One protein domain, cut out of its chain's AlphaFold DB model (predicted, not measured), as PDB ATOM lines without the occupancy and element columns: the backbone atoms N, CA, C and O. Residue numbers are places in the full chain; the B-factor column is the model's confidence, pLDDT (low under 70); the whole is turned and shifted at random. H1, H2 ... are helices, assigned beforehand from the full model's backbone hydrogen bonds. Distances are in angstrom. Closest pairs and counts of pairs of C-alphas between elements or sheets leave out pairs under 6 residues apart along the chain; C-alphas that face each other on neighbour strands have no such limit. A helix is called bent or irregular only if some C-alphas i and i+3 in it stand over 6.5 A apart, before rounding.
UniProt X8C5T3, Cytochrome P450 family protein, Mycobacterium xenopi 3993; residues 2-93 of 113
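AT A GLANCE: This is residues 2 to 93 of the 113 residues of the protein "Cytochrome P450 family protein" of Mycobacterium xenopi 3993 (UniProt X8C5T3). Two long helices, H5 and H4, make a V-shaped hairpin, joined at the V's point by residues 57 and 58, and H3 crosses the beginning of H4 near the V's open end. From H3 a loose arm with the small hairpin of H1 and H2 reaches away on the side opposite H5, while after H5 the backbone folds back toward the end of H3 and the printed part ends in the short H6 near the V's mouth. The printed part has 92 residues with six named helices, in the order H1 to H6, and no named strand. The class is all helix. The whole is loose, with a radius of gyration of the C-alphas of 15.9 A, and flat, with spans of 47 by 39 by 16 A.

IN THESE COORDINATES: H5, the longest helix, holds residues 59 to 83 and measures 36.0 A from first to last C-alpha, from C-alpha 59 at (-7.839, -31.294, 17.512) to C-alpha 83 at (-16.492, -33.702, -17.385). Before it comes H4, residues 38 to 56, 29.3 A long. H4 has a kink of 27 degrees near residue 50, and it is irregular, with C-alphas 39 and 42 standing 7.9 A apart. H3, residues 24 to 33, is 14.5 A long. H2, residues 17 to 22, measures 6.4 A and is only just irregular, with C-alphas 19 and 22 standing 6.7 A apart. H1, residues 2 to 7, is 8.6 A long and begins at C-alpha 2, at (12.338, -41.252, -8.899). H6, residues 89 to 93, is 6.2 A long and ends at C-alpha 93, at (-12.463, -45.757, -7.511).

HOW THE PARTS SIT: H5 touches H4 with residues 61 to 69 alone. The closest C-alphas of the two are those of Thr 51 and Ala 62, 4.4 A apart. They run opposite ways at a steep tilt of 39 degrees and form a helical hairpin. H4 in turn touches H3 with residues 38 to 45 alone, the closest C-alphas being those of Arg 28 and Glu 38, 5.1 A apart. H3 and H4 run opposite ways at a steep tilt of 69 degrees, only just short of about perpendicular. H3 and H5 are apart. H2 and H3 meet only through their link. H1 and H2 form a second helical hairpin and only just touch, with 3 pairs of C-alphas within 8 A; the closest are those of Ala 5 and Leu 21, 6.5 A apart. They run opposite ways at a shallow tilt of 32 degrees. H1 is close to H3 but not clearly touching, with the C-alphas of Thr 2 and Leu 25 closest at 7.2 A. H1 and H2 are both apart from H4, H5 and H6. H6 touches no helix but is near H3, where the C-alphas of Leu 33 and Leu 89 are closest at 5.6 A, and near H5, where those of Arg 80 and Ser 91 are closest at 7.6 A. The helix packing is only just mostly crossed, which means that most touching pairs are not at a shallow tilt. Every O i to N i+4 pair is within hydrogen-bond range in H1, H3, H5 and H6, against 1 of 2 in H2 and 11 of 15 in H4.

THE WHOLE: The two C-alphas farthest apart are those of Gly 13 and Ser 82, 48.1 A. The printed part runs from residue 2 to residue 93 with no cut. The link from H1 to H2 is short, with 9 residues, and the other four are tight. The mean pLDDT of the printed part of this model is 95.2, and no printed residue is under 70.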
ATOM      1  N   THR A   2      11.312 -40.895  -9.900       92.62
ATOM      2  CA  THR A   2      12.338 -41.252  -8.899       92.62
ATOM      3  C   THR A   2      13.713 -40.760  -9.329       92.62
ATOM      4  O   THR A   2      14.359 -40.063  -8.558       92.62
ATOM      5  N   ASP A   3      14.100 -41.039 -10.577       94.94
ATOM      6  CA  ASP A   3      15.374 -40.576 -11.140       94.94
ATOM      7  C   ASP A   3      15.464 -39.044 -11.092       94.94
ATOM      8  O   ASP A   3      16.358 -38.511 -10.455       94.94
ATOM      9  N   GLU A   4      14.440 -38.337 -11.588       92.81
ATOM     10  CA  GLU A   4      14.337 -36.865 -11.500       92.81
ATOM     11  C   GLU A   4      14.477 -36.314 -10.067       92.81
ATOM     12  O   GLU A   4      15.030 -35.235  -9.868       92.81
ATOM     13  N   ALA A   5      13.942 -37.016  -9.061       92.44
ATOM     14  CA  ALA A   5      14.053 -36.593  -7.666       92.44
ATOM     15  C   ALA A   5      15.484 -36.766  -7.136       92.44
ATOM     16  O   ALA A   5      15.942 -35.936  -6.356       92.44
ATOM     17  N   ILE A   6      16.189 -37.812  -7.574       95.25
ATOM     18  CA  ILE A   6      17.592 -38.062  -7.225       95.25
ATOM     19  C   ILE A   6      18.514 -37.078  -7.957       95.25
ATOM     20  O   ILE A   6      19.405 -36.491  -7.340       95.25
ATOM     21  N   ASP A   7      18.253 -36.830  -9.240       96.06
ATOM     22  CA  ASP A   7      19.004 -35.892 -10.081       96.06
ATOM     23  C   ASP A   7      19.036 -34.477  -9.478       96.06
ATOM     24  O   ASP A   7      20.013 -33.746  -9.639       96.06
ATOM     25  N   ALA A   8      18.005 -34.097  -8.714       93.69
ATOM     26  CA  ALA A   8      17.921 -32.796  -8.053       93.69
ATOM     27  C   ALA A   8      18.989 -32.564  -6.963       93.69
ATOM     28  O   ALA A   8      19.247 -31.412  -6.599       93.69
ATOM     29  N   PHE A   9      19.601 -33.620  -6.417       94.94
ATOM     30  CA  PHE A   9      20.586 -33.498  -5.337       94.94
ATOM     31  C   PHE A   9      21.884 -34.280  -5.542       94.94
ATOM     32  O   PHE A   9      22.852 -34.015  -4.825       94.94
ATOM     33  N   ILE A  10      21.941 -35.208  -6.500       96.69
ATOM     34  CA  ILE A  10      23.067 -36.141  -6.644       96.69
ATOM     35  C   ILE A  10      24.421 -35.437  -6.836       96.69
ATOM     36  O   ILE A  10      25.395 -35.804  -6.179       96.69
ATOM     37  N   GLU A  11      24.465 -34.347  -7.608       97.25
ATOM     38  CA  GLU A  11      25.692 -33.573  -7.868       97.25
ATOM     39  C   GLU A  11      26.257 -32.871  -6.623       97.25
ATOM     40  O   GLU A  11      27.446 -32.561  -6.557       97.25
ATOM     41  N   ARG A  12      25.436 -32.627  -5.592       97.00
ATOM     42  CA  ARG A  12      25.905 -32.003  -4.341       97.00
ATOM     43  C   ARG A  12      26.666 -32.981  -3.444       97.00
ATOM     44  O   ARG A  12      27.317 -32.546  -2.492       97.00
ATOM     45  N   GLY A  13      26.534 -34.289  -3.680       95.75
ATOM     46  CA  GLY A  13      27.113 -35.343  -2.842       95.75
ATOM     47  C   GLY A  13      26.495 -35.474  -1.440       95.75
ATOM     48  O   GLY A  13      26.997 -36.251  -0.632       95.75
ATOM     49  N   HIS A  14      25.430 -34.721  -1.130       94.94
ATOM     50  CA  HIS A  14      24.677 -34.790   0.127       94.94
ATOM     51  C   HIS A  14      23.246 -34.246  -0.039       94.94
ATOM     52  O   HIS A  14      22.988 -33.398  -0.898       94.94
ATOM     53  N   CYS A  15      22.322 -34.715   0.805       96.19
ATOM     54  CA  CYS A  15      20.931 -34.258   0.860       96.19
ATOM     55  C   CYS A  15      20.296 -34.544   2.231       96.19
ATOM     56  O   CYS A  15      20.776 -35.402   2.978       96.19
ATOM     57  N   ASP A  16      19.193 -33.861   2.533       96.06
ATOM     58  CA  ASP A  16      18.210 -34.345   3.501       96.06
ATOM     59  C   ASP A  16      17.334 -35.398   2.812       96.06
ATOM     60  O   ASP A  16      16.353 -35.083   2.143       96.06
ATOM     61  N   LEU A  17      17.688 -36.673   2.980       95.06
ATOM     62  CA  LEU A  17      16.972 -37.779   2.342       95.06
ATOM     63  C   LEU A  17      15.474 -37.795   2.698       95.06
ATOM     64  O   LEU A  17      14.647 -38.201   1.877       95.06
ATOM     65  N   VAL A  18      15.116 -37.353   3.907       94.44
ATOM     66  CA  VAL A  18      13.724 -37.362   4.361       94.44
ATOM     67  C   VAL A  18      12.947 -36.236   3.698       94.44
ATOM     68  O   VAL A  18      11.905 -36.491   3.088       94.44
ATOM     69  N   GLY A  19      13.443 -35.003   3.803       93.44
ATOM     70  CA  GLY A  19      12.786 -33.824   3.243       93.44
ATOM     71  C   GLY A  19      12.807 -33.779   1.716       93.44
ATOM     72  O   GLY A  19      11.819 -33.377   1.102       93.44
ATOM     73  N   GLU A  20      13.896 -34.227   1.093       93.94
ATOM     74  CA  GLU A  20      14.124 -34.070  -0.347       93.94
ATOM     75  C   GLU A  20      13.678 -35.279  -1.179       93.94
ATOM     76  O   GLU A  20      13.386 -35.116  -2.363       93.94
ATOM     77  N   LEU A  21      13.566 -36.479  -0.586       94.25
ATOM     78  CA  LEU A  21      13.171 -37.689  -1.319       94.25
ATOM     79  C   LEU A  21      11.967 -38.403  -0.701       94.25
ATOM     80  O   LEU A  21      10.919 -38.502  -1.339       94.25
ATOM     81  N   THR A  22      12.088 -38.935   0.518       93.94
ATOM     82  CA  THR A  22      11.094 -39.902   1.020       93.94
ATOM     83  C   THR A  22       9.756 -39.267   1.376       93.94
ATOM     84  O   THR A  22       8.734 -39.937   1.284       93.94
ATOM     85  N   THR A  23       9.747 -37.998   1.787       93.56
ATOM     86  CA  THR A  23       8.512 -37.257   2.078       93.56
ATOM     87  C   THR A  23       7.753 -36.878   0.798       93.56
ATOM     88  O   THR A  23       6.578 -37.236   0.682       93.56
ATOM     89  N   PRO A  24       8.369 -36.206  -0.198       94.06
ATOM     90  CA  PRO A  24       7.645 -35.774  -1.394       94.06
ATOM     91  C   PRO A  24       7.336 -36.906  -2.384       94.06
ATOM     92  O   PRO A  24       6.289 -36.867  -3.032       94.06
ATOM     93  N   LEU A  25       8.213 -37.906  -2.543       95.62
ATOM     94  CA  LEU A  25       8.100 -38.884  -3.635       95.62
ATOM     95  C   LEU A  25       6.811 -39.733  -3.567       95.62
ATOM     96  O   LEU A  25       6.111 -39.803  -4.581       95.62
ATOM     97  N   PRO A  26       6.424 -40.330  -2.421       95.19
ATOM     98  CA  PRO A  26       5.173 -41.082  -2.328       95.19
ATOM     99  C   PRO A  26       3.943 -40.195  -2.536       95.19
ATOM    100  O   PRO A  26       2.988 -40.617  -3.184       95.19
ATOM    101  N   ALA A  27       3.971 -38.955  -2.038       96.31
ATOM    102  CA  ALA A  27       2.876 -38.010  -2.230       96.31
ATOM    103  C   ALA A  27       2.685 -37.668  -3.716       96.31
ATOM    104  O   ALA A  27       1.567 -37.751  -4.224       96.31
ATOM    105  N   ARG A  28       3.773 -37.378  -4.441       97.06
ATOM    106  CA  ARG A  28       3.740 -37.150  -5.896       97.06
ATOM    107  C   ARG A  28       3.226 -38.369  -6.660       97.06
ATOM    108  O   ARG A  28       2.399 -38.217  -7.553       97.06
ATOM    109  N   LEU A  29       3.667 -39.572  -6.284       97.12
ATOM    110  CA  LEU A  29       3.192 -40.814  -6.896       97.12
ATOM    111  C   LEU A  29       1.674 -40.976  -6.747       97.12
ATOM    112  O   LEU A  29       0.997 -41.253  -7.734       97.12
ATOM    113  N   ILE A  30       1.132 -40.787  -5.540       97.31
ATOM    114  CA  ILE A  30      -0.313 -40.908  -5.304       97.31
ATOM    115  C   ILE A  30      -1.089 -39.850  -6.093       97.31
ATOM    116  O   ILE A  30      -2.068 -40.197  -6.748       97.31
ATOM    117  N   LEU A  31      -0.642 -38.591  -6.094       97.62
ATOM    118  CA  LEU A  31      -1.307 -37.538  -6.868       97.62
ATOM    119  C   LEU A  31      -1.299 -37.838  -8.369       97.62
ATOM    120  O   LEU A  31      -2.329 -37.673  -9.015       97.62
ATOM    121  N   ARG A  32      -0.201 -38.381  -8.905       97.12
ATOM    122  CA  ARG A  32      -0.142 -38.840 -10.298       97.12
ATOM    123  C   ARG A  32      -1.152 -39.947 -10.587       97.12
ATOM    124  O   ARG A  32      -1.839 -39.885 -11.599       97.12
ATOM    125  N   LEU A  33      -1.251 -40.957  -9.718       97.38
ATOM    126  CA  LEU A  33      -2.195 -42.065  -9.907       97.38
ATOM    127  C   LEU A  33      -3.652 -41.585  -9.904       97.38
ATOM    128  O   LEU A  33      -4.470 -42.108 -10.657       97.38
ATOM    129  N   LEU A  34      -3.967 -40.595  -9.068       97.50
ATOM    130  CA  LEU A  34      -5.296 -39.994  -8.975       97.50
ATOM    131  C   LEU A  34      -5.582 -38.959 -10.078       97.50
ATOM    132  O   LEU A  34      -6.699 -38.443 -10.134       97.50
ATOM    133  N   ASP A  35      -4.602 -38.654 -10.938       97.19
ATOM    134  CA  ASP A  35      -4.665 -37.571 -11.931       97.19
ATOM    135  C   ASP A  35      -4.975 -36.206 -11.274       97.19
ATOM    136  O   ASP A  35      -5.868 -35.446 -11.669       97.19
ATOM    137  N   PHE A  36      -4.270 -35.938 -10.170       97.38
ATOM    138  CA  PHE A  36      -4.292 -34.691  -9.402       97.38
ATOM    139  C   PHE A  36      -2.989 -33.904  -9.634       97.38
ATOM    140  O   PHE A  36      -1.992 -34.434 -10.121       97.38
ATOM    141  N   ASP A  37      -2.978 -32.623  -9.256       97.12
ATOM    142  CA  ASP A  37      -1.819 -31.741  -9.430       97.12
ATOM    143  C   ASP A  37      -0.651 -32.113  -8.492       97.12
ATOM    144  O   ASP A  37      -0.666 -31.805  -7.298       97.12
ATOM    145  N   GLU A  38       0.389 -32.749  -9.047       96.31
ATOM    146  CA  GLU A  38       1.607 -33.152  -8.328       96.31
ATOM    147  C   GLU A  38       2.364 -31.985  -7.678       96.31
ATOM    148  O   GLU A  38       3.080 -32.204  -6.696       96.31
ATOM    149  N   SER A  39       2.228 -30.753  -8.187       95.88
ATOM    150  CA  SER A  39       2.931 -29.587  -7.629       95.88
ATOM    151  C   SER A  39       2.479 -29.263  -6.202       95.88
ATOM    152  O   SER A  39       3.214 -28.645  -5.429       95.88
ATOM    153  N   ARG A  40       1.304 -29.766  -5.812       97.25
ATOM    154  CA  ARG A  40       0.709 -29.603  -4.485       97.25
ATOM    155  C   ARG A  40       1.087 -30.712  -3.502       97.25
ATOM    156  O   ARG A  40       0.545 -30.749  -2.400       97.25
ATOM    157  N   ALA A  41       2.012 -31.614  -3.842       96.25
ATOM    158  CA  ALA A  41       2.363 -32.770  -3.008       96.25
ATOM    159  C   ALA A  41       2.641 -32.422  -1.534       96.25
ATOM    160  O   ALA A  41       2.135 -33.098  -0.641       96.25
ATOM    161  N   MET A  42       3.377 -31.340  -1.266       96.81
ATOM    162  CA  MET A  42       3.703 -30.945   0.110       96.81
ATOM    163  C   MET A  42       2.504 -30.397   0.892       96.81
ATOM    164  O   MET A  42       2.453 -30.545   2.112       96.81
ATOM    165  N   GLU A  43       1.514 -29.819   0.214       97.56
ATOM    166  CA  GLU A  43       0.251 -29.404   0.834       97.56
ATOM    167  C   GLU A  43      -0.553 -30.631   1.292       97.56
ATOM    168  O   GLU A  43      -1.018 -30.684   2.429       97.56
ATOM    169  N   TRP A  44      -0.626 -31.671   0.453       97.75
ATOM    170  CA  TRP A  44      -1.262 -32.940   0.814       97.75
ATOM    171  C   TRP A  44      -0.542 -33.650   1.963       97.75
ATOM    172  O   TRP A  44      -1.198 -34.137   2.885       97.75
ATOM    173  N   VAL A  45       0.797 -33.664   1.953       96.25
ATOM    174  CA  VAL A  45       1.606 -34.160   3.080       96.25
ATOM    175  C   VAL A  45       1.229 -33.412   4.355       96.25
ATOM    176  O   VAL A  45       0.934 -34.048   5.366       96.25
ATOM    177  N   HIS A  46       1.173 -32.079   4.311       95.81
ATOM    178  CA  HIS A  46       0.800 -31.272   5.467       95.81
ATOM    179  C   HIS A  46      -0.592 -31.637   6.001       95.81
ATOM    180  O   HIS A  46      -0.738 -31.896   7.197       95.81
ATOM    181  N   TRP A  47      -1.602 -31.741   5.130       97.25
ATOM    182  CA  TRP A  47      -2.951 -32.114   5.556       97.25
ATOM    183  C   TRP A  47      -3.014 -33.505   6.183       97.25
ATOM    184  O   TRP A  47      -3.652 -33.667   7.225       97.25
ATOM    185  N   VAL A  48      -2.345 -34.501   5.596       94.69
ATOM    186  CA  VAL A  48      -2.297 -35.865   6.146       94.69
ATOM    187  C   VAL A  48      -1.589 -35.875   7.497       94.69
ATOM    188  O   VAL A  48      -2.124 -36.424   8.462       94.69
ATOM    189  N   HIS A  49      -0.426 -35.225   7.605       92.88
ATOM    190  CA  HIS A  49       0.313 -35.149   8.861       92.88
ATOM    191  C   HIS A  49      -0.517 -34.491   9.961       92.88
ATOM    192  O   HIS A  49      -0.648 -35.089  11.029       92.88
ATOM    193  N   SER A  50      -1.138 -33.339   9.694       94.19
ATOM    194  CA  SER A  50      -1.986 -32.663  10.678       94.19
ATOM    195  C   SER A  50      -3.245 -33.458  11.021       94.19
ATOM    196  O   SER A  50      -3.601 -33.575  12.190       94.19
ATOM    197  N   THR A  51      -3.886 -34.100  10.044       92.94
ATOM    198  CA  THR A  51      -5.090 -34.912  10.290       92.94
ATOM    199  C   THR A  51      -4.806 -36.151  11.143       92.94
ATOM    200  O   THR A  51      -5.700 -36.606  11.862       92.94
ATOM    201  N   VAL A  52      -3.599 -36.723  11.054       90.94
ATOM    202  CA  VAL A  52      -3.215 -37.961  11.753       90.94
ATOM    203  C   VAL A  52      -2.528 -37.682  13.090       90.94
ATOM    204  O   VAL A  52      -2.905 -38.284  14.093       90.94
ATOM    205  N   HIS A  53      -1.549 -36.777  13.126       89.56
ATOM    206  CA  HIS A  53      -0.658 -36.600  14.278       89.56
ATOM    207  C   HIS A  53      -1.117 -35.493  15.229       89.56
ATOM    208  O   HIS A  53      -0.957 -35.634  16.440       89.56
ATOM    209  N   ASP A  54      -1.735 -34.422  14.721       87.00
ATOM    210  CA  ASP A  54      -2.076 -33.274  15.569       87.00
ATOM    211  C   ASP A  54      -3.336 -33.526  16.411       87.00
ATOM    212  O   ASP A  54      -3.542 -32.843  17.404       87.00
ATOM    213  N   ARG A  55      -4.153 -34.551  16.117       81.62
ATOM    214  CA  ARG A  55      -5.451 -34.784  16.796       81.62
ATOM    215  C   ARG A  55      -5.374 -34.844  18.323       81.62
ATOM    216  O   ARG A  55      -6.341 -34.483  18.987       81.62
ATOM    217  N   ALA A  56      -4.272 -35.357  18.868       86.00
ATOM    218  CA  ALA A  56      -4.091 -35.517  20.310       86.00
ATOM    219  C   ALA A  56      -3.690 -34.212  21.019       86.00
ATOM    220  O   ALA A  56      -3.886 -34.091  22.227       86.00
ATOM    221  N   HIS A  57      -3.122 -33.254  20.284       89.56
ATOM    222  CA  HIS A  57      -2.514 -32.041  20.838       89.56
ATOM    223  C   HIS A  57      -3.234 -30.765  20.391       89.56
ATOM    224  O   HIS A  57      -3.354 -29.825  21.168       89.56
ATOM    225  N   ASP A  58      -3.745 -30.762  19.165       93.25
ATOM    226  CA  ASP A  58      -4.489 -29.684  18.531       93.25
ATOM    227  C   ASP A  58      -5.602 -30.277  17.635       93.25
ATOM    228  O   ASP A  58      -5.452 -30.437  16.415       93.25
ATOM    229  N   PRO A  59      -6.736 -30.676  18.241       92.88
ATOM    230  CA  PRO A  59      -7.839 -31.294  17.512       92.88
ATOM    231  C   PRO A  59      -8.489 -30.342  16.504       92.88
ATOM    232  O   PRO A  59      -9.060 -30.813  15.519       92.88
ATOM    233  N   GLU A  60      -8.403 -29.028  16.726       95.25
ATOM    234  CA  GLU A  60      -8.993 -28.031  15.838       95.25
ATOM    235  C   GLU A  60      -8.182 -27.904  14.552       95.25
ATOM    236  O   GLU A  60      -8.735 -28.042  13.461       95.25
ATOM    237  N   LYS A  61      -6.855 -27.797  14.660       93.25
ATOM    238  CA  LYS A  61      -5.964 -27.839  13.497       93.25
ATOM    239  C   LYS A  61      -6.122 -29.135  12.698       93.25
ATOM    240  O   LYS A  61      -6.185 -29.112  11.468       93.25
ATOM    241  N   ALA A  62      -6.240 -30.276  13.379       95.56
ATOM    242  CA  ALA A  62      -6.480 -31.553  12.709       95.56
ATOM    243  C   ALA A  62      -7.837 -31.590  11.978       95.56
ATOM    244  O   ALA A  62      -7.949 -32.170  10.894       95.56
ATOM    245  N   ARG A  63      -8.874 -30.957  12.548       95.75
ATOM    246  CA  ARG A  63     -10.199 -30.812  11.927       95.75
ATOM    247  C   ARG A  63     -10.135 -29.923  10.684       95.75
ATOM    248  O   ARG A  63     -10.712 -30.290   9.661       95.75
ATOM    249  N   GLU A  64      -9.445 -28.789  10.756       96.81
ATOM    250  CA  GLU A  64      -9.261 -27.865   9.632       96.81
ATOM    251  C   GLU A  64      -8.508 -28.518   8.470       96.81
ATOM    252  O   GLU A  64      -8.985 -28.475   7.334       96.81
ATOM    253  N   ALA A  65      -7.397 -29.204   8.756       97.00
ATOM    254  CA  ALA A  65      -6.640 -29.968   7.765       97.00
ATOM    255  C   ALA A  65      -7.501 -31.053   7.096       97.00
ATOM    256  O   ALA A  65      -7.519 -31.176   5.870       97.00
ATOM    257  N   GLY A  66      -8.279 -31.791   7.897       96.81
ATOM    258  CA  GLY A  66      -9.222 -32.778   7.383       96.81
ATOM    259  C   GLY A  66     -10.266 -32.147   6.461       96.81
ATOM    260  O   GLY A  66     -10.511 -32.659   5.370       96.81
ATOM    261  N   MET A  67     -10.857 -31.015   6.854       97.69
ATOM    262  CA  MET A  67     -11.838 -30.302   6.031       97.69
ATOM    263  C   MET A  67     -11.254 -29.774   4.722       97.69
ATOM    264  O   MET A  67     -11.923 -29.881   3.696       97.69
ATOM    265  N   ALA A  68     -10.031 -29.243   4.735       97.69
ATOM    266  CA  ALA A  68      -9.352 -28.789   3.524       97.69
ATOM    267  C   ALA A  68      -9.137 -29.954   2.544       97.69
ATOM    268  O   ALA A  68      -9.542 -29.869   1.383       97.69
ATOM    269  N   MET A  69      -8.619 -31.080   3.042       97.19
ATOM    270  CA  MET A  69      -8.406 -32.291   2.250       97.19
ATOM    271  C   MET A  69      -9.718 -32.850   1.676       97.19
ATOM    272  O   MET A  69      -9.802 -33.128   0.480       97.19
ATOM    273  N   PHE A  70     -10.774 -32.972   2.491       96.94
ATOM    274  CA  PHE A  70     -12.090 -33.424   2.018       96.94
ATOM    275  C   PHE A  70     -12.707 -32.468   0.999       96.94
ATOM    276  O   PHE A  70     -13.270 -32.919   0.001       96.94
ATOM    277  N   GLY A  71     -12.607 -31.160   1.243       98.00
ATOM    278  CA  GLY A  71     -13.084 -30.138   0.320       98.00
ATOM    279  C   GLY A  71     -12.404 -30.249  -1.039       98.00
ATOM    280  O   GLY A  71     -13.066 -30.108  -2.064       98.00
ATOM    281  N   GLU A  72     -11.112 -30.576  -1.060       97.81
ATOM    282  CA  GLU A  72     -10.376 -30.703  -2.309       97.81
ATOM    283  C   GLU A  72     -10.717 -31.984  -3.078       97.81
ATOM    284  O   GLU A  72     -11.012 -31.936  -4.272       97.81
ATOM    285  N   ILE A  73     -10.836 -33.117  -2.380       97.19
ATOM    286  CA  ILE A  73     -11.363 -34.356  -2.973       97.19
ATOM    287  C   ILE A  73     -12.766 -34.120  -3.555       97.19
ATOM    288  O   ILE A  73     -13.058 -34.576  -4.660       97.19
ATOM    289  N   ALA A  74     -13.632 -33.378  -2.857       97.38
ATOM    290  CA  ALA A  74     -14.982 -33.081  -3.331       97.38
ATOM    291  C   ALA A  74     -14.987 -32.289  -4.650       97.38
ATOM    292  O   ALA A  74     -15.810 -32.582  -5.519       97.38
ATOM    293  N   LYS A  75     -14.048 -31.351  -4.847       97.31
ATOM    294  CA  LYS A  75     -13.890 -30.650  -6.134       97.31
ATOM    295  C   LYS A  75     -13.503 -31.611  -7.255       97.31
ATOM    296  O   LYS A  75     -14.077 -31.536  -8.337       97.31
ATOM    297  N   HIS A  76     -12.595 -32.554  -6.992       97.06
ATOM    298  CA  HIS A  76     -12.238 -33.586  -7.968       97.06
ATOM    299  C   HIS A  76     -13.426 -34.499  -8.307       97.06
ATOM    300  O   HIS A  76     -13.636 -34.803  -9.480       97.06
ATOM    301  N   ILE A  77     -14.240 -34.897  -7.321       96.12
ATOM    302  CA  ILE A  77     -15.475 -35.664  -7.567       96.12
ATOM    303  C   ILE A  77     -16.425 -34.877  -8.474       96.12
ATOM    304  O   ILE A  77     -16.938 -35.428  -9.447       96.12
ATOM    305  N   GLU A  78     -16.671 -33.603  -8.165       96.62
ATOM    306  CA  GLU A  78     -17.612 -32.785  -8.929       96.62
ATOM    307  C   GLU A  78     -17.130 -32.555 -10.362       96.62
ATOM    308  O   GLU A  78     -17.893 -32.754 -11.304       96.62
ATOM    309  N   ARG A  79     -15.834 -32.279 -10.540       95.75
ATOM    310  CA  ARG A  79     -15.210 -32.189 -11.862       95.75
ATOM    311  C   ARG A  79     -15.439 -33.461 -12.685       95.75
ATOM    312  O   ARG A  79     -15.844 -33.387 -13.839       95.75
ATOM    313  N   ARG A  80     -15.245 -34.644 -12.092       94.38
ATOM    314  CA  ARG A  80     -15.484 -35.932 -12.773       94.38
ATOM    315  C   ARG A  80     -16.961 -36.172 -13.094       94.38
ATOM    316  O   ARG A  80     -17.267 -36.832 -14.083       94.38
ATOM    317  N   ARG A  81     -17.887 -35.640 -12.290       91.62
ATOM    318  CA  ARG A  81     -19.327 -35.691 -12.594       91.62
ATOM    319  C   ARG A  81     -19.693 -34.808 -13.782       91.62
ATOM    320  O   ARG A  81     -20.544 -35.215 -14.566       91.62
ATOM    321  N   SER A  82     -19.068 -33.637 -13.913       95.75
ATOM    322  CA  SER A  82     -19.353 -32.699 -15.004       95.75
ATOM    323  C   SER A  82     -18.626 -33.037 -16.306       95.75
ATOM    324  O   SER A  82     -19.200 -32.885 -17.379       95.75
ATOM    325  N   GLU A  83     -17.373 -33.483 -16.226       95.75
ATOM    326  CA  GLU A  83     -16.492 -33.702 -17.385       95.75
ATOM    327  C   GLU A  83     -16.422 -35.172 -17.822       95.75
ATOM    328  O   GLU A  83     -16.024 -35.467 -18.946       95.75
ATOM    329  N   GLY A  84     -16.826 -36.098 -16.950       94.44
ATOM    330  CA  GLY A  84     -16.708 -37.536 -17.163       94.44
ATOM    331  C   GLY A  84     -15.495 -38.167 -16.467       94.44
ATOM    332  O   GLY A  84     -14.607 -37.502 -15.925       94.44
ATOM    333  N   LEU A  85     -15.489 -39.501 -16.458       95.44
ATOM    334  CA  LEU A  85     -14.448 -40.331 -15.844       95.44
ATOM    335  C   LEU A  85     -13.312 -40.604 -16.841       95.44
ATOM    336  O   LEU A  85     -13.578 -40.943 -17.992       95.44
ATOM    337  N   GLY A  86     -12.064 -40.493 -16.380       94.31
ATOM    338  CA  GLY A  86     -10.836 -40.751 -17.142       94.31
ATOM    339  C   GLY A  86     -10.274 -42.166 -16.953       94.31
ATOM    340  O   GLY A  86     -10.917 -43.028 -16.351       94.31
ATOM    341  N   ASP A  87      -9.080 -42.419 -17.484       95.75
ATOM    342  CA  ASP A  87      -8.339 -43.688 -17.351       95.75
ATOM    343  C   ASP A  87      -7.303 -43.599 -16.215       95.75
ATOM    344  O   ASP A  87      -6.101 -43.754 -16.405       95.75
ATOM    345  N   ASP A  88      -7.782 -43.216 -15.034       95.88
ATOM    346  CA  ASP A  88      -6.975 -42.948 -13.845       95.88
ATOM    347  C   ASP A  88      -7.557 -43.669 -12.621       95.88
ATOM    348  O   ASP A  88      -8.746 -44.007 -12.578       95.88
ATOM    349  N   LEU A  89      -6.729 -43.869 -11.589       96.31
ATOM    350  CA  LEU A  89      -7.125 -44.614 -10.392       96.31
ATOM    351  C   LEU A  89      -8.311 -43.960  -9.677       96.31
ATOM    352  O   LEU A  89      -9.154 -44.655  -9.112       96.31
ATOM    353  N   PHE A  90      -8.403 -42.628  -9.686       96.00
ATOM    354  CA  PHE A  90      -9.512 -41.930  -9.042       96.00
ATOM    355  C   PHE A  90     -10.831 -42.214  -9.769       96.00
ATOM    356  O   PHE A  90     -11.840 -42.522  -9.134       96.00
ATOM    357  N   SER A  91     -10.812 -42.197 -11.098       95.56
ATOM    358  CA  SER A  91     -11.946 -42.596 -11.927       95.56
ATOM    359  C   SER A  91     -12.343 -44.057 -11.700       95.56
ATOM    360  O   SER A  91     -13.534 -44.340 -11.573       95.56
ATOM    361  N   ASP A  92     -11.385 -44.974 -11.559       95.19
ATOM    362  CA  ASP A  92     -11.662 -46.377 -11.223       95.19
ATOM    363  C   ASP A  92     -12.309 -46.542  -9.845       95.19
ATOM    364  O   ASP A  92     -13.287 -47.282  -9.707       95.19
ATOM    365  N   ILE A  93     -11.841 -45.797  -8.842       93.94
ATOM    366  CA  ILE A  93     -12.463 -45.757  -7.511       93.94
ATOM    367  C   ILE A  93     -13.914 -45.262  -7.606       93.94
ATOM    368  O   ILE A  93     -14.797 -45.817  -6.956       93.94
TER     369      ILE A  93